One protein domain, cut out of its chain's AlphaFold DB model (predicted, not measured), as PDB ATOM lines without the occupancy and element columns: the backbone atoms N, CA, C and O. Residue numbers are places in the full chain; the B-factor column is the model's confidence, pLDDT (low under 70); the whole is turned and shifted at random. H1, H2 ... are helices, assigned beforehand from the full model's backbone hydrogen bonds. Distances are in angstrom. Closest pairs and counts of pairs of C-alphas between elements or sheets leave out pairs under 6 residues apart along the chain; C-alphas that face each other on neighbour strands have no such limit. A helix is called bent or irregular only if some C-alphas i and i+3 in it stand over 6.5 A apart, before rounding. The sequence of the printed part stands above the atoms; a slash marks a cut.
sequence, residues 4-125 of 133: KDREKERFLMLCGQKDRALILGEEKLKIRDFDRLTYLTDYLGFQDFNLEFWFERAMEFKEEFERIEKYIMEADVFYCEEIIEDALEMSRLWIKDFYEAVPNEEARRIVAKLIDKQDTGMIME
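This is residues 4 to 125 of the 133 residues of an uncharacterized protein of Hespellia stercorisuis DSM 15480 (UniProt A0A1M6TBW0). H3 is the core of a helical body, with H1, H2, H4a and parts of H5 and H6 round it. Residues 66 to 89 stick out from this body, of which 66 to 74 belong to H4 and 81 to 89 belong to H5, and so do residues 120 to 125 of H6. The printed part, 122 residues with six named helices, is all helix and compact, with a radius of gyration of the C-alphas of 15.7 A and spans of 47 by 36 by 23 A.

Find H1, residues 4 to 14, from C-alpha 4 at (-36.167, -14.946, -20.833); H2 is 17 to 24, H3 31 to 43. H4, 47 to 74, assigned as one helix by its hydrogen bonds, is bent: C-alphas 60 and 63 are 8.2 A apart. Arm H4a, 47 to 60, is irregular, C-alphas 56 and 59 being 7.2 A apart; arm H4b is 63 to 74. H5 is 81 to 100; H6, 105 to 125, ends at (-12.457, -4.276, -24.267).

H3 and H4a form a hairpin; their closest C-alphas, of Thr 41 and Asn 50, are 5.4 A apart. H4a has 8 of 10 O i to N i+4 pairs within hydrogen-bond range; H1, H2, H3, H4b, H5 and H6 have every pair.

The printed part has no cut; residues 76 to 79 have pLDDT under 70.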
ATOM      1  N   LYS A   4     -36.030 -15.603 -22.142       86.94
ATOM      2  CA  LYS A   4     -36.167 -14.946 -20.833       86.94
ATOM      3  C   LYS A   4     -36.638 -15.851 -19.684       86.94
ATOM      4  O   LYS A   4     -36.058 -15.813 -18.606       86.94
ATOM      5  N   ASP A   5     -37.613 -16.738 -19.918       91.94
ATOM      6  CA  ASP A   5     -38.114 -17.653 -18.879       91.94
ATOM      7  C   ASP A   5     -37.002 -18.622 -18.439       91.94
ATOM      8  O   ASP A   5     -36.838 -18.910 -17.256       91.94
ATOM      9  N   ARG A   6     -36.180 -19.082 -19.398       94.31
ATOM     10  CA  ARG A   6     -35.022 -19.948 -19.118       94.31
ATOM     11  C   ARG A   6     -33.922 -19.200 -18.374       94.31
ATOM     12  O   ARG A   6     -33.260 -19.796 -17.529       94.31
ATOM     13  N   GLU A   7     -33.699 -17.932 -18.702       96.38
ATOM     14  CA  GLU A   7     -32.752 -17.086 -17.974       96.38
ATOM     15  C   GLU A   7     -33.207 -16.844 -16.539       96.38
ATOM     16  O   GLU A   7     -32.418 -17.060 -15.623       96.38
ATOM     17  N   LYS A   8     -34.486 -16.514 -16.330       96.88
ATOM     18  CA  LYS A   8     -35.081 -16.359 -15.000       96.88
ATOM     19  C   LYS A   8     -34.913 -17.619 -14.157       96.88
ATOM     20  O   LYS A   8     -34.453 -17.539 -13.023       96.88
ATOM     21  N   GLU A   9     -35.246 -18.789 -14.704       96.81
ATOM     22  CA  GLU A   9     -35.071 -20.070 -14.007       96.81
ATOM     23  C   GLU A   9     -33.605 -20.336 -13.648       96.81
ATOM     24  O   GLU A   9     -33.304 -20.728 -12.520       96.81
ATOM     25  N   ARG A  10     -32.679 -20.097 -14.586       97.06
ATOM     26  CA  ARG A  10     -31.237 -20.239 -14.343       97.06
ATOM     27  C   ARG A  10     -30.749 -19.284 -13.269       97.06
ATOM     28  O   ARG A  10     -30.066 -19.736 -12.358       97.06
ATOM     29  N   PHE A  11     -31.120 -18.012 -13.333       98.12
ATOM     30  CA  PHE A  11     -30.730 -17.031 -12.330       98.12
ATOM     31  C   PHE A  11     -31.277 -17.407 -10.948       98.12
ATOM     32  O   PHE A  11     -30.514 -17.487  -9.987       98.12
ATOM     33  N   LEU A  12     -32.561 -17.779 -10.865       98.25
ATOM     34  CA  LEU A  12     -33.182 -18.266  -9.633       98.25
ATOM     35  C   LEU A  12     -32.426 -19.455  -9.040       98.25
ATOM     36  O   LEU A  12     -32.273 -19.502  -7.826       98.25
ATOM     37  N   MET A  13     -31.919 -20.392  -9.853       97.62
ATOM     38  CA  MET A  13     -31.105 -21.513  -9.363       97.62
ATOM     39  C   MET A  13     -29.814 -21.059  -8.664       97.62
ATOM     40  O   MET A  13     -29.385 -21.737  -7.725       97.62
ATOM     41  N   LEU A  14     -29.238 -19.922  -9.063       98.25
ATOM     42  CA  LEU A  14     -28.008 -19.358  -8.498       98.25
ATOM     43  C   LEU A  14     -28.260 -18.497  -7.251       98.25
ATOM     44  O   LEU A  14     -27.400 -18.432  -6.378       98.25
ATOM     45  N   CYS A  15     -29.439 -17.884  -7.127       98.25
ATOM     46  CA  CYS A  15     -29.775 -16.965  -6.038       98.25
ATOM     47  C   CYS A  15     -29.734 -17.598  -4.634       98.25
ATOM     48  O   CYS A  15     -30.168 -18.733  -4.426       98.25
ATOM     49  N   GLY A  16     -29.341 -16.829  -3.620       97.69
ATOM     50  CA  GLY A  16     -29.638 -17.168  -2.224       97.69
ATOM     51  C   GLY A  16     -31.138 -17.093  -1.906       97.69
ATOM     52  O   GLY A  16     -31.939 -16.642  -2.726       97.69
ATOM     53  N   GLN A  17     -31.540 -17.523  -0.705       97.06
ATOM     54  CA  GLN A  17     -32.956 -17.556  -0.300       97.06
ATOM     55  C   GLN A  17     -33.641 -16.185  -0.422       97.06
ATOM     56  O   GLN A  17     -34.731 -16.102  -0.985       97.06
ATOM     57  N   LYS A  18     -32.985 -15.117   0.053       96.81
ATOM     58  CA  LYS A  18     -33.526 -13.749   0.018       96.81
ATOM     59  C   LYS A  18     -33.809 -13.283  -1.415       96.81
ATOM     60  O   LYS A  18     -34.912 -12.843  -1.717       96.81
ATOM     61  N   ASP A  19     -32.828 -13.420  -2.306       98.19
ATOM     62  CA  ASP A  19     -32.962 -12.966  -3.695       98.19
ATOM     63  C   ASP A  19     -34.058 -13.742  -4.438       98.19
ATOM     64  O   ASP A  19     -34.832 -13.147  -5.186       98.19
ATOM     65  N   ARG A  20     -34.209 -15.050  -4.173       97.75
ATOM     66  CA  ARG A  20     -35.331 -15.833  -4.723       97.75
ATOM     67  C   ARG A  20     -36.679 -15.295  -4.264       97.75
ATOM     68  O   ARG A  20     -37.546 -15.092  -5.110       97.75
ATOM     69  N   ALA A  21     -36.843 -15.051  -2.964       98.19
ATOM     70  CA  ALA A  21     -38.101 -14.565  -2.403       98.19
ATOM     71  C   ALA A  21     -38.508 -13.212  -3.016       98.19
ATOM     72  O   ALA A  21     -39.667 -13.010  -3.376       98.19
ATOM     73  N   LEU A  22     -37.544 -12.311  -3.226       97.88
ATOM     74  CA  LEU A  22     -37.771 -11.023  -3.889       97.88
ATOM     75  C   LEU A  22     -38.205 -11.189  -5.358       97.88
ATOM     76  O   LEU A  22     -39.194 -10.593  -5.788       97.88
ATOM     77  N   ILE A  23     -37.503 -12.028  -6.128       97.12
ATOM     78  CA  ILE A  23     -37.783 -12.242  -7.561       97.12
ATOM     79  C   ILE A  23     -39.132 -12.935  -7.776       97.12
ATOM     80  O   ILE A  23     -39.859 -12.597  -8.714       97.12
ATOM     81  N   LEU A  24     -39.479 -13.891  -6.910       96.19
ATOM     82  CA  LEU A  24     -40.753 -14.612  -6.944       96.19
ATOM     83  C   LEU A  24     -41.926 -13.784  -6.394       96.19
ATOM     84  O   LEU A  24     -43.075 -14.189  -6.554       96.19
ATOM     85  N   GLY A  25     -41.657 -12.617  -5.797       95.69
ATOM     86  CA  GLY A  25     -42.680 -11.752  -5.207       95.69
ATOM     87  C   GLY A  25     -43.218 -12.256  -3.865       95.69
ATOM     88  O   GLY A  25     -44.287 -11.829  -3.437       95.69
ATOM     89  N   GLU A  26     -42.489 -13.155  -3.206       97.50
ATOM     90  CA  GLU A  26     -42.784 -13.646  -1.856       97.50
ATOM     91  C   GLU A  26     -42.445 -12.586  -0.795       97.50
ATOM     92  O   GLU A  26     -43.106 -12.501   0.239       97.50
ATOM     93  N   GLU A  27     -41.452 -11.738  -1.076       96.69
ATOM     94  CA  GLU A  27     -41.097 -10.567  -0.273       96.69
ATOM     95  C   GLU A  27     -41.268  -9.264  -1.066       96.69
ATOM     96  O   GLU A  27     -41.089  -9.216  -2.286       96.69
ATOM     97  N   LYS A  28     -41.598  -8.172  -0.359       95.88
ATOM     98  CA  LYS A  28     -41.738  -6.847  -0.976       95.88
ATOM     99  C   LYS A  28     -40.376  -6.335  -1.441       95.88
ATOM    100  O   LYS A  28     -39.489  -6.089  -0.623       95.88
ATOM    101  N   LEU A  29     -40.270  -6.080  -2.740       96.38
ATOM    102  CA  LEU A  29     -39.104  -5.468  -3.362       96.38
ATOM    103  C   LEU A  29     -38.963  -4.002  -2.918       96.38
ATOM    104  O   LEU A  29     -39.933  -3.241  -2.924       96.38
ATOM    105  N   LYS A  30     -37.758  -3.595  -2.510       96.88
ATOM    106  CA  LYS A  30     -37.415  -2.190  -2.227       96.88
ATOM    107  C   LYS A  30     -36.528  -1.648  -3.342       96.88
ATOM    108  O   LYS A  30     -35.835  -2.424  -3.987       96.88
ATOM    109  N   ILE A  31     -36.452  -0.325  -3.493       95.06
ATOM    110  CA  ILE A  31     -35.639   0.309  -4.547       95.06
ATOM    111  C   ILE A  31     -34.170  -0.139  -4.529       95.06
ATOM    112  O   ILE A  31     -33.606  -0.427  -5.574       95.06
ATOM    113  N   ARG A  32     -33.569  -0.309  -3.342       93.69
ATOM    114  CA  ARG A  32     -32.196  -0.834  -3.218       93.69
ATOM    115  C   ARG A  32     -32.071  -2.304  -3.616       93.69
ATOM    116  O   ARG A  32     -31.026  -2.704  -4.113       93.69
ATOM    117  N   ASP A  33     -33.101  -3.111  -3.359       97.31
ATOM    118  CA  ASP A  33     -33.114  -4.507  -3.798       97.31
ATOM    119  C   ASP A  33     -33.309  -4.575  -5.325       97.31
ATOM    120  O   ASP A  33     -32.653  -5.381  -5.976       97.31
ATOM    121  N   PHE A  34     -34.155  -3.706  -5.892       97.44
ATOM    122  CA  PHE A  34     -34.357  -3.566  -7.336       97.44
ATOM    123  C   PHE A  34     -33.055  -3.189  -8.048       97.44
ATOM    124  O   PHE A  34     -32.618  -3.954  -8.897       97.44
ATOM    125  N   ASP A  35     -32.408  -2.098  -7.632       95.56
ATOM    126  CA  ASP A  35     -31.141  -1.606  -8.191       95.56
ATOM    127  C   ASP A  35     -30.044  -2.684  -8.160       95.56
ATOM    128  O   ASP A  35     -29.468  -3.058  -9.187       95.56
ATOM    129  N   ARG A  36     -29.857  -3.316  -6.992       97.62
ATOM    130  CA  ARG A  36     -28.915  -4.428  -6.835       97.62
ATOM    131  C   ARG A  36     -29.240  -5.608  -7.756       97.62
ATOM    132  O   ARG A  36     -28.331  -6.174  -8.358       97.62
ATOM    133  N   LEU A  37     -30.501  -6.039  -7.844       98.12
ATOM    134  CA  LEU A  37     -30.886  -7.193  -8.667       98.12
ATOM    135  C   LEU A  37     -30.786  -6.891 -10.165       98.12
ATOM    136  O   LEU A  37     -30.385  -7.774 -10.928       98.12
ATOM    137  N   THR A  38     -31.088  -5.663 -10.590       97.31
ATOM    138  CA  THR A  38     -30.857  -5.226 -11.970       97.31
ATOM    139  C   THR A  38     -29.366  -5.207 -12.291       97.31
ATOM    140  O   THR A  38     -28.969  -5.748 -13.316       97.31
ATOM    141  N   TYR A  39     -28.517  -4.721 -11.384       97.19
ATOM    142  CA  TYR A  39     -27.068  -4.784 -11.575       97.19
ATOM    143  C   TYR A  39     -26.562  -6.229 -11.697       97.19
ATOM    144  O   TYR A  39     -25.857  -6.567 -12.641       97.19
ATOM    145  N   LEU A  40     -26.951  -7.115 -10.772       98.12
ATOM    146  CA  LEU A  40     -26.471  -8.502 -10.751       98.12
ATOM    147  C   LEU A  40     -26.901  -9.308 -11.979       98.12
ATOM    148  O   LEU A  40     -26.128 -10.122 -12.481       98.12
ATOM    149  N   THR A  41     -28.137  -9.121 -12.443       97.75
ATOM    150  CA  THR A  41     -28.647  -9.839 -13.620       97.75
ATOM    151  C   THR A  41     -27.967  -9.376 -14.904       97.75
ATOM    152  O   THR A  41     -27.659 -10.221 -15.740       97.75
ATOM    153  N   ASP A  42     -27.670  -8.081 -15.034       96.44
ATOM    154  CA  ASP A  42     -26.897  -7.548 -16.159       96.44
ATOM    155  C   ASP A  42     -25.433  -8.022 -16.108       96.44
ATOM    156  O   ASP A  42     -24.959  -8.675 -17.038       96.44
ATOM    157  N   TYR A  43     -24.758  -7.827 -14.969       95.94
ATOM    158  CA  TYR A  43     -23.354  -8.201 -14.771       95.94
ATOM    159  C   TYR A  43     -23.089  -9.700 -14.995       95.94
ATOM    160  O   TYR A  43     -22.065 -10.077 -15.558       95.94
ATOM    161  N   LEU A  44     -24.015 -10.580 -14.592       96.62
ATOM    162  CA  LEU A  44     -23.884 -12.030 -14.794       96.62
ATOM    163  C   LEU A  44     -24.375 -12.512 -16.175       96.62
ATOM    164  O   LEU A  44     -24.347 -13.718 -16.441       96.62
ATOM    165  N   GLY A  45     -24.813 -11.602 -17.050       95.75
ATOM    166  CA  GLY A  45     -25.167 -11.889 -18.440       95.75
ATOM    167  C   GLY A  45     -26.570 -12.463 -18.662       95.75
ATOM    168  O   GLY A  45     -26.784 -13.157 -19.655       95.75
ATOM    169  N   PHE A  46     -27.526 -12.200 -17.768       96.88
ATOM    170  CA  PHE A  46     -28.940 -12.584 -17.901       96.88
ATOM    171  C   PHE A  46     -29.766 -11.433 -18.500       96.88
ATOM    172  O   PHE A  46     -30.698 -10.933 -17.868       96.88
ATOM    173  N   GLN A  47     -29.384 -10.972 -19.694       94.81
ATOM    174  CA  GLN A  47     -29.873  -9.721 -20.292       94.81
ATOM    175  C   GLN A  47     -31.378  -9.722 -20.592       94.81
ATOM    176  O   GLN A  47     -32.060  -8.733 -20.321       94.81
ATOM    177  N   ASP A  48     -31.928 -10.819 -21.115       95.56
ATOM    178  CA  ASP A  48     -33.355 -10.871 -21.451       95.56
ATOM    179  C   ASP A  48     -34.213 -10.887 -20.184       95.56
ATOM    180  O   ASP A  48     -35.266 -10.245 -20.128       95.56
ATOM    181  N   PHE A  49     -33.763 -11.616 -19.157       97.19
ATOM    182  CA  PHE A  49     -34.414 -11.588 -17.852       97.19
ATOM    183  C   PHE A  49     -34.263 -10.223 -17.167       97.19
ATOM    184  O   PHE A  49     -35.238  -9.734 -16.599       97.19
ATOM    185  N   ASN A  50     -33.089  -9.591 -17.247       97.69
ATOM    186  CA  ASN A  50     -32.843  -8.259 -16.698       97.69
ATOM    187  C   ASN A  50     -33.827  -7.229 -17.267       97.69
ATOM    188  O   ASN A  50     -34.513  -6.553 -16.501       97.69
ATOM    189  N   LEU A  51     -33.943  -7.161 -18.597       96.31
ATOM    190  CA  LEU A  51     -34.834  -6.218 -19.271       96.31
ATOM    191  C   LEU A  51     -36.293  -6.442 -18.868       96.31
ATOM    192  O   LEU A  51     -36.998  -5.486 -18.553       96.31
ATOM    193  N   GLU A  52     -36.751  -7.695 -18.841       95.38
ATOM    194  CA  GLU A  52     -38.105  -8.017 -18.383       95.38
ATOM    195  C   GLU A  52     -38.323  -7.607 -16.925       95.38
ATOM    196  O   GLU A  52     -39.300  -6.922 -16.629       95.38
ATOM    197  N   PHE A  53     -37.407  -7.978 -16.028       95.81
ATOM    198  CA  PHE A  53     -37.491  -7.630 -14.615       95.81
ATOM    199  C   PHE A  53     -37.537  -6.111 -14.418       95.81
ATOM    200  O   PHE A  53     -38.349  -5.616 -13.637       95.81
ATOM    201  N   TRP A  54     -36.725  -5.362 -15.166       96.19
ATOM    202  CA  TRP A  54     -36.740  -3.906 -15.149       96.19
ATOM    203  C   TRP A  54     -38.097  -3.359 -15.608       96.19
ATOM    204  O   TRP A  54     -38.722  -2.596 -14.875       96.19
ATOM    205  N   PHE A  55     -38.607  -3.793 -16.766       94.00
ATOM    206  CA  PHE A  55     -39.890  -3.311 -17.292       94.00
ATOM    207  C   PHE A  55     -41.081  -3.644 -16.389       94.00
ATOM    208  O   PHE A  55     -41.984  -2.821 -16.241       94.00
ATOM    209  N   GLU A  56     -41.096  -4.831 -15.785       93.75
ATOM    210  CA  GLU A  56     -42.178  -5.259 -14.898       93.75
ATOM    211  C   GLU A  56     -42.192  -4.481 -13.580       93.75
ATOM    212  O   GLU A  56     -43.264  -4.207 -13.042       93.75
ATOM    213  N   ARG A  57     -41.013  -4.128 -13.051       93.88
ATOM    214  CA  ARG A  57     -40.868  -3.622 -11.679       93.88
ATOM    215  C   ARG A  57     -40.579  -2.129 -11.583       93.88
ATOM    216  O   ARG A  57     -40.889  -1.539 -10.554       93.88
ATOM    217  N   ALA A  58     -40.037  -1.488 -12.620       93.12
ATOM    218  CA  ALA A  58     -39.623  -0.081 -12.559       93.12
ATOM    219  C   ALA A  58     -40.773   0.862 -12.169       93.12
ATOM    220  O   ALA A  58     -40.578   1.813 -11.413       93.12
ATOM    221  N   MET A  59     -41.997   0.572 -12.620       92.81
ATOM    222  CA  MET A  59     -43.164   1.397 -12.298       92.81
ATOM    223  C   MET A  59     -43.551   1.358 -10.812       92.81
ATOM    224  O   MET A  59     -44.175   2.310 -10.344       92.81
ATOM    225  N   GLU A  60     -43.158   0.321 -10.059       94.75
ATOM    226  CA  GLU A  60     -43.347   0.265  -8.599       94.75
ATOM    227  C   GLU A  60     -42.533   1.351  -7.871       94.75
ATOM    228  O   GLU A  60     -42.867   1.699  -6.741       94.75
ATOM    229  N   PHE A  61     -41.501   1.900  -8.526       96.19
ATOM    230  CA  PHE A  61     -40.546   2.849  -7.951       96.19
ATOM    231  C   PHE A  61     -40.551   4.226  -8.628       96.19
ATOM    232  O   PHE A  61     -39.586   4.983  -8.526       96.19
ATOM    233  N   LYS A  62     -41.627   4.574  -9.348       94.62
ATOM    234  CA  LYS A  62     -41.725   5.850 -10.079       94.62
ATOM    235  C   LYS A  62     -41.467   7.062  -9.179       94.62
ATOM    236  O   LYS A  62     -40.725   7.960  -9.561       94.62
ATOM    237  N   GLU A  63     -42.055   7.081  -7.984       95.81
ATOM    238  CA  GLU A  63     -41.896   8.197  -7.047       95.81
ATOM    239  C   GLU A  63     -40.468   8.282  -6.488       95.81
ATOM    240  O   GLU A  63     -39.941   9.372  -6.278       95.81
ATOM    241  N   GLU A  64     -39.824   7.142  -6.231       95.81
ATOM    242  CA  GLU A  64     -38.413   7.075  -5.857       95.81
ATOM    243  C   GLU A  64     -37.529   7.656  -6.960       95.81
ATOM    244  O   GLU A  64     -36.670   8.479  -6.650       95.81
ATOM    245  N   PHE A  65     -37.761   7.283  -8.223       93.75
ATOM    246  CA  PHE A  65     -37.007   7.823  -9.354       93.75
ATOM    247  C   PHE A  65     -37.182   9.334  -9.489       93.75
ATOM    248  O   PHE A  65     -36.185  10.040  -9.588       93.75
ATOM    249  N   GLU A  66     -38.411   9.848  -9.391       94.69
ATOM    250  CA  GLU A  66     -38.680  11.293  -9.428       94.69
ATOM    251  C   GLU A  66     -37.970  12.037  -8.282       94.69
ATOM    252  O   GLU A  66     -37.437  13.132  -8.474       94.69
ATOM    253  N   ARG A  67     -37.915  11.444  -7.079       92.81
ATOM    254  CA  ARG A  67     -37.172  12.015  -5.944       92.81
ATOM    255  C   ARG A  67     -35.664  12.027  -6.185       92.81
ATOM    256  O   ARG A  67     -35.023  13.022  -5.852       92.81
ATOM    257  N   ILE A  68     -35.107  10.949  -6.736       89.06
ATOM    258  CA  ILE A  68     -33.678  10.846  -7.064       89.06
ATOM    259  C   ILE A  68     -33.315  11.856  -8.156       89.06
ATOM    260  O   ILE A  68     -32.361  12.609  -7.992       89.06
ATOM    261  N   GLU A  69     -34.105  11.928  -9.227       89.44
ATOM    262  CA  GLU A  69     -33.908  12.871 -10.331       89.44
ATOM    263  C   GLU A  69     -33.927  14.317  -9.827       89.44
ATOM    264  O   GLU A  69     -33.010  15.090 -10.104       89.44
ATOM    265  N   LYS A  70     -34.922  14.667  -9.003       90.75
ATOM    266  CA  LYS A  70     -35.006  15.987  -8.375       90.75
ATOM    267  C   LYS A  70     -33.780  16.292  -7.517       90.75
ATOM    268  O   LYS A  70     -33.232  17.384  -7.628       90.75
ATOM    269  N   TYR A  71     -33.341  15.342  -6.691       87.25
ATOM    270  CA  TYR A  71     -32.155  15.515  -5.857       87.25
ATOM    271  C   TYR A  71     -30.905  15.784  -6.702       87.25
ATOM    272  O   TYR A  71     -30.180  16.728  -6.416       87.25
ATOM    273  N   ILE A  72     -30.692  15.014  -7.774       84.31
ATOM    274  CA  ILE A  72     -29.550  15.193  -8.683       84.31
ATOM    275  C   ILE A  72     -29.595  16.575  -9.353       84.31
ATOM    276  O   ILE A  72     -28.576  17.260  -9.398       84.31
ATOM    277  N   MET A  73     -30.767  17.004  -9.834       84.44
ATOM    278  CA  MET A  73     -30.938  18.316 -10.469       84.44
ATOM    279  C   MET A  73     -30.727  19.488  -9.500       84.44
ATOM    280  O   MET A  73     -30.218  20.529  -9.904       84.44
ATOM    281  N   GLU A  74     -31.143  19.347  -8.238       85.69
ATOM    282  CA  GLU A  74     -31.049  20.411  -7.229       85.69
ATOM    283  C   GLU A  74     -29.672  20.495  -6.564       85.69
ATOM    284  O   GLU A  74     -29.247  21.585  -6.187       85.69
ATOM    285  N   ALA A  75     -28.982  19.365  -6.394       73.56
ATOM    286  CA  ALA A  75     -27.740  19.302  -5.631       73.56
ATOM    287  C   ALA A  75     -26.478  19.660  -6.441       73.56
ATOM    288  O   ALA A  75     -25.386  19.541  -5.893       73.56
ATOM    289  N   ASP A  76     -26.612  20.115  -7.697       67.50
ATOM    290  CA  ASP A  76     -25.493  20.407  -8.618       67.50
ATOM    291  C   ASP A  76     -24.415  19.311  -8.541       67.50
ATOM    292  O   ASP A  76     -23.216  19.562  -8.390       67.50
ATOM    293  N   VAL A  77     -24.883  18.055  -8.519       63.50
ATOM    294  CA  VAL A  77     -24.035  16.878  -8.345       63.50
ATOM    295  C   VAL A  77     -23.280  16.675  -9.648       63.50
ATOM    296  O   VAL A  77     -23.711  15.946 -10.540       63.50
ATOM    297  N   PHE A  78     -22.143  17.350  -9.781       64.69
ATOM    298  CA  PHE A  78     -21.156  16.986 -10.782       64.69
ATOM    299  C   PHE A  78     -20.710  15.549 -10.513       64.69
ATOM    300  O   PHE A  78     -20.571  15.145  -9.357       64.69
ATOM    301  N   TYR A  79     -20.476  14.782 -11.581       63.19
ATOM    302  CA  TYR A  79     -19.805  13.487 -11.508       63.19
ATOM    303  C   TYR A  79     -18.436  13.677 -10.840       63.19
ATOM    304  O   TYR A  79     -17.451  14.003 -11.501       63.19
ATOM    305  N   CYS A  80     -18.398  13.549  -9.517       71.19
ATOM    306  CA  CYS A  80     -17.181  13.575  -8.729       71.19
ATOM    307  C   CYS A  80     -16.632  12.153  -8.676       71.19
ATOM    308  O   CYS A  80     -17.392  11.202  -8.486       71.19
ATOM    309  N   GLU A  81     -15.321  12.022  -8.838       76.69
ATOM    310  CA  GLU A  81     -14.606  10.745  -8.820       76.69
ATOM    311  C   GLU A  81     -14.952   9.913  -7.574       76.69
ATOM    312  O   GLU A  81     -15.272   8.738  -7.704       76.69
ATOM    313  N   GLU A  82     -15.062  10.555  -6.406       79.75
ATOM    314  CA  GLU A  82     -15.440   9.924  -5.130       79.75
ATOM    315  C   GLU A  82     -16.821   9.238  -5.174       79.75
ATOM    316  O   GLU A  82     -16.978   8.117  -4.703       79.75
ATOM    317  N   ILE A  83     -17.823   9.855  -5.815       79.75
ATOM    318  CA  ILE A  83     -19.175   9.272  -5.934       79.75
ATOM    319  C   ILE A  83     -19.152   8.030  -6.835       79.75
ATOM    320  O   ILE A  83     -19.874   7.060  -6.595       79.75
ATOM    321  N   ILE A  84     -18.332   8.060  -7.888       79.75
ATOM    322  CA  ILE A  84     -18.172   6.931  -8.809       79.75
ATOM    323  C   ILE A  84     -17.430   5.790  -8.106       79.75
ATOM    324  O   ILE A  84     -17.849   4.639  -8.216       79.75
ATOM    325  N   GLU A  85     -16.361   6.096  -7.371       83.00
ATOM    326  CA  GLU A  85     -15.611   5.115  -6.584       83.00
ATOM    327  C   GLU A  85     -16.499   4.422  -5.547       83.00
ATOM    328  O   GLU A  85     -16.511   3.189  -5.486       83.00
ATOM    329  N   ASP A  86     -17.310   5.185  -4.811       85.75
ATOM    330  CA  ASP A  86     -18.273   4.643  -3.852       85.75
ATOM    331  C   ASP A  86     -19.294   3.720  -4.533       85.75
ATOM    332  O   ASP A  86     -19.584   2.628  -4.036       85.75
ATOM    333  N   ALA A  87     -19.823   4.112  -5.697       85.31
ATOM    334  CA  ALA A  87     -20.761   3.284  -6.454       85.31
ATOM    335  C   ALA A  87     -20.118   1.973  -6.948       85.31
ATOM    336  O   ALA A  87     -20.744   0.912  -6.871       85.31
ATOM    337  N   LEU A  88     -18.864   2.024  -7.409       86.94
ATOM    338  CA  LEU A  88     -18.105   0.844  -7.828       86.94
ATOM    339  C   LEU A  88     -17.800  -0.088  -6.651       86.94
ATOM    340  O   LEU A  88     -17.896  -1.308  -6.782       86.94
ATOM    341  N   GLU A  89     -17.453   0.457  -5.488       91.00
ATOM    342  CA  GLU A  89     -17.210  -0.361  -4.303       91.00
ATOM    343  C   GLU A  89     -18.503  -1.019  -3.809       91.00
ATOM    344  O   GLU A  89     -18.530  -2.215  -3.504       91.00
ATOM    345  N   MET A  90     -19.614  -0.282  -3.834       92.56
ATOM    346  CA  MET A  90     -20.936  -0.832  -3.549       92.56
ATOM    347  C   MET A  90     -21.300  -1.983  -4.494       92.56
ATOM    348  O   MET A  90     -21.824  -3.004  -4.039       92.56
ATOM    349  N   SER A  91     -20.992  -1.866  -5.788       92.75
ATOM    350  CA  SER A  91     -21.291  -2.911  -6.765       92.75
ATOM    351  C   SER A  91     -20.420  -4.163  -6.569       92.75
ATOM    352  O   SER A  91     -20.925  -5.287  -6.662       92.75
ATOM    353  N   ARG A  92     -19.146  -4.002  -6.179       94.00
ATOM    354  CA  ARG A  92     -18.270  -5.118  -5.766       94.00
ATOM    355  C   ARG A  92     -18.813  -5.852  -4.547       94.00
ATOM    356  O   ARG A  92     -18.828  -7.086  -4.531       94.00
ATOM    357  N   LEU A  93     -19.294  -5.114  -3.544       96.50
ATOM    358  CA  LEU A  93     -19.922  -5.708  -2.363       96.50
ATOM    359  C   LEU A  93     -21.171  -6.508  -2.739       96.50
ATOM    360  O   LEU A  93     -21.359  -7.609  -2.230       96.50
ATOM    361  N   TRP A  94     -21.985  -6.032  -3.684       97.69
ATOM    362  CA  TRP A  94     -23.148  -6.790  -4.150       97.69
ATOM    363  C   TRP A  94     -22.783  -8.123  -4.798       97.69
ATOM    364  O   TRP A  94     -23.464  -9.116  -4.532       97.69
ATOM    365  N   ILE A  95     -21.729  -8.156  -5.619       97.31
ATOM    366  CA  ILE A  95     -21.233  -9.388  -6.251       97.31
ATOM    367  C   ILE A  95     -20.727 -10.357  -5.182       97.31
ATOM    368  O   ILE A  95     -21.081 -11.539  -5.203       97.31
ATOM    369  N   LYS A  96     -19.945  -9.855  -4.220       97.19
ATOM    370  CA  LYS A  96     -19.430 -10.650  -3.102       97.19
ATOM    371  C   LYS A  96     -20.567 -11.252  -2.272       97.19
ATOM    372  O   LYS A  96     -20.616 -12.470  -2.111       97.19
ATOM    373  N   ASP A  97     -21.505 -10.424  -1.815       97.88
ATOM    374  CA  ASP A  97     -22.650 -10.856  -1.008       97.88
ATOM    375  C   ASP A  97     -23.526 -11.857  -1.773       97.88
ATOM    376  O   ASP A  97     -24.015 -12.836  -1.205       97.88
ATOM    377  N   PHE A  98     -23.715 -11.642  -3.081       98.31
ATOM    378  CA  PHE A  98     -24.423 -12.588  -3.938       98.31
ATOM    379  C   PHE A  98     -23.705 -13.939  -3.982       98.31
ATOM    380  O   PHE A  98     -24.344 -14.959  -3.736       98.31
ATOM    381  N   TYR A  99     -22.392 -13.948  -4.244       97.94
ATOM    382  CA  TYR A  99     -21.577 -15.162  -4.322       97.94
ATOM    383  C   TYR A  99     -21.595 -15.966  -3.014       97.94
ATOM    384  O   TYR A  99     -21.744 -17.192  -3.036       97.94
ATOM    385  N   GLU A 100     -21.483 -15.286  -1.872       97.88
ATOM    386  CA  GLU A 100     -21.534 -15.907  -0.545       97.88
ATOM    387  C   GLU A 100     -22.905 -16.536  -0.245       97.88
ATOM    388  O   GLU A 100     -22.980 -17.570   0.421       97.88
ATOM    389  N   ALA A 101     -23.985 -15.963  -0.785       97.69
ATOM    390  CA  ALA A 101     -25.349 -16.451  -0.605       97.69
ATOM    391  C   ALA A 101     -25.749 -17.602  -1.555       97.69
ATOM    392  O   ALA A 101     -26.838 -18.165  -1.405       97.69
ATOM    393  N   VAL A 102     -24.905 -17.973  -2.528       98.00
ATOM    394  CA  VAL A 102     -25.197 -19.041  -3.502       98.00
ATOM    395  C   VAL A 102     -25.348 -20.399  -2.785       98.00
ATOM    396  O   VAL A 102     -24.456 -20.829  -2.044       98.00
ATOM    397  N   PRO A 103     -26.442 -21.147  -3.031       96.44
ATOM    398  CA  PRO A 103     -26.914 -22.221  -2.145       96.44
ATOM    399  C   PRO A 103     -26.011 -23.458  -2.057       96.44
ATOM    400  O   PRO A 103     -26.092 -24.208  -1.087       96.44
ATOM    401  N   ASN A 104     -25.206 -23.745  -3.081       97.12
ATOM    402  CA  ASN A 104     -24.396 -24.960  -3.151       97.12
ATOM    403  C   ASN A 104     -23.140 -24.749  -4.005       97.12
ATOM    404  O   ASN A 104     -23.025 -23.762  -4.731       97.12
ATOM    405  N   GLU A 105     -22.193 -25.682  -3.902       96.75
ATOM    406  CA  GLU A 105     -20.899 -25.580  -4.585       96.75
ATOM    407  C   GLU A 105     -21.013 -25.581  -6.110       96.75
ATOM    408  O   GLU A 105     -20.255 -24.878  -6.772       96.75
ATOM    409  N   GLU A 106     -21.957 -26.330  -6.680       96.88
ATOM    410  CA  GLU A 106     -22.104 -26.403  -8.135       96.88
ATOM    411  C   GLU A 106     -22.617 -25.079  -8.703       96.88
ATOM    412  O   GLU A 106     -22.039 -24.531  -9.640       96.88
ATOM    413  N   ALA A 107     -23.628 -24.492  -8.063       96.88
ATOM    414  CA  ALA A 107     -24.079 -23.145  -8.382       96.88
ATOM    415  C   ALA A 107     -22.950 -22.115  -8.179       96.88
ATOM    416  O   ALA A 107     -22.765 -21.247  -9.031       96.88
ATOM    417  N   ARG A 108     -22.130 -22.242  -7.121       97.75
ATOM    418  CA  ARG A 108     -20.973 -21.351  -6.893       97.75
ATOM    419  C   ARG A 108     -19.930 -21.453  -8.000       97.75
ATOM    420  O   ARG A 108     -19.384 -20.430  -8.402       97.75
ATOM    421  N   ARG A 109     -19.679 -22.649  -8.537       97.56
ATOM    422  CA  ARG A 109     -18.789 -22.835  -9.697       97.56
ATOM    423  C   ARG A 109     -19.339 -22.165 -10.949       97.56
ATOM    424  O   ARG A 109     -18.561 -21.608 -11.716       97.56
ATOM    425  N   ILE A 110     -20.654 -22.216 -11.164       97.56
ATOM    426  CA  ILE A 110     -21.295 -21.528 -12.292       97.56
ATOM    427  C   ILE A 110     -21.136 -20.015 -12.135       97.56
ATOM    428  O   ILE A 110     -20.650 -19.372 -13.059       97.56
ATOM    429  N   VAL A 111     -21.469 -19.458 -10.965       97.62
ATOM    430  CA  VAL A 111     -21.320 -18.017 -10.703       97.62
ATOM    431  C   VAL A 111     -19.864 -17.578 -10.861       97.62
ATOM    432  O   VAL A 111     -19.615 -16.598 -11.549       97.62
ATOM    433  N   ALA A 112     -18.897 -18.334 -10.328       97.31
ATOM    434  CA  ALA A 112     -17.475 -18.023 -10.488       97.31
ATOM    435  C   ALA A 112     -17.054 -17.933 -11.966       97.31
ATOM    436  O   ALA A 112     -16.332 -17.018 -12.338       97.31
ATOM    437  N   LYS A 113     -17.541 -18.845 -12.821       96.88
ATOM    438  CA  LYS A 113     -17.272 -18.804 -14.268       96.88
ATOM    439  C   LYS A 113     -17.923 -17.609 -14.964       96.88
ATOM    440  O   LYS A 113     -17.364 -17.109 -15.932       96.88
ATOM    441  N   LEU A 114     -19.110 -17.190 -14.523       96.69
ATOM    442  CA  LEU A 114     -19.786 -16.015 -15.081       96.69
ATOM    443  C   LEU A 114     -19.033 -14.729 -14.725       96.69
ATOM    444  O   LEU A 114     -18.800 -13.918 -15.612       96.69
ATOM    445  N   ILE A 115     -18.595 -14.599 -13.467       95.69
ATOM    446  CA  ILE A 115     -17.764 -13.481 -12.993       95.69
ATOM    447  C   ILE A 115     -16.449 -13.427 -13.781       95.69
ATOM    448  O   ILE A 115     -16.143 -12.410 -14.390       95.69
ATOM    449  N   ASP A 116     -15.721 -14.545 -13.856       94.50
ATOM    450  CA  ASP A 116     -14.444 -14.636 -14.580       94.50
ATOM    451  C   ASP A 116     -14.586 -14.262 -16.064       94.50
ATOM    452  O   ASP A 116     -13.779 -13.509 -16.613       94.50
ATOM    453  N   LYS A 117     -15.663 -14.727 -16.711       91.88
ATOM    454  CA  LYS A 117     -15.982 -14.363 -18.094       91.88
ATOM    455  C   LYS A 117     -16.225 -12.859 -18.243       91.88
ATOM    456  O   LYS A 117     -15.748 -12.278 -19.216       91.88
ATOM    457  N   GLN A 118     -16.973 -12.253 -17.324       88.81
ATOM    458  CA  GLN A 118     -17.311 -10.834 -17.383       88.81
ATOM    459  C   GLN A 118     -16.073  -9.959 -17.165       88.81
ATOM    460  O   GLN A 118     -15.805  -9.065 -17.967       88.81
ATOM    461  N   ASP A 119     -15.277 -10.269 -16.142       87.75
ATOM    462  CA  ASP A 119     -14.051  -9.536 -15.825       87.75
ATOM    463  C   ASP A 119     -13.027  -9.651 -16.965       87.75
ATOM    464  O   ASP A 119     -12.430  -8.655 -17.376       87.75
ATOM    465  N   THR A 120     -12.877 -10.845 -17.549       84.12
ATOM    466  CA  THR A 120     -11.997 -11.057 -18.709       84.12
ATOM    467  C   THR A 120     -12.492 -10.295 -19.940       84.12
ATOM    468  O   THR A 120     -11.694  -9.657 -20.624       84.12
ATOM    469  N   GLY A 121     -13.802 -10.315 -20.215       79.50
ATOM    470  CA  GLY A 121     -14.414  -9.550 -21.308       79.50
ATOM    471  C   GLY A 121     -14.141  -8.052 -21.189       79.50
ATOM    472  O   GLY A 121     -13.657  -7.430 -22.134       79.50
ATOM    473  N   MET A 122     -14.346  -7.498 -19.994       78.12
ATOM    474  CA  MET A 122     -14.103  -6.086 -19.704       78.12
ATOM    475  C   MET A 122     -12.621  -5.707 -19.864       78.12
ATOM    476  O   MET A 122     -12.302  -4.660 -20.428       78.12
ATOM    477  N   ILE A 123     -11.693  -6.573 -19.436       74.94
ATOM    478  CA  ILE A 123     -10.251  -6.369 -19.653       74.94
ATOM    479  C   ILE A 123      -9.918  -6.343 -21.150       74.94
ATOM    480  O   ILE A 123      -9.154  -5.478 -21.588       74.94
ATOM    481  N   MET A 124     -10.476  -7.254 -21.950       73.75
ATOM    482  CA  MET A 124     -10.224  -7.300 -23.397       73.75
ATOM    483  C   MET A 124     -10.734  -6.042 -24.113       73.75
ATOM    484  O   MET A 124     -10.025  -5.498 -24.962       73.75
ATOM    485  N   GLU A 125     -11.907  -5.529 -23.731       75.25
ATOM    486  CA  GLU A 125     -12.457  -4.276 -24.267       75.25
ATOM    487  C   GLU A 125     -11.573  -3.064 -23.934       75.25
ATOM    488  O   GLU A 125     -11.254  -2.270 -24.820       75.25
TER     489      GLU A 125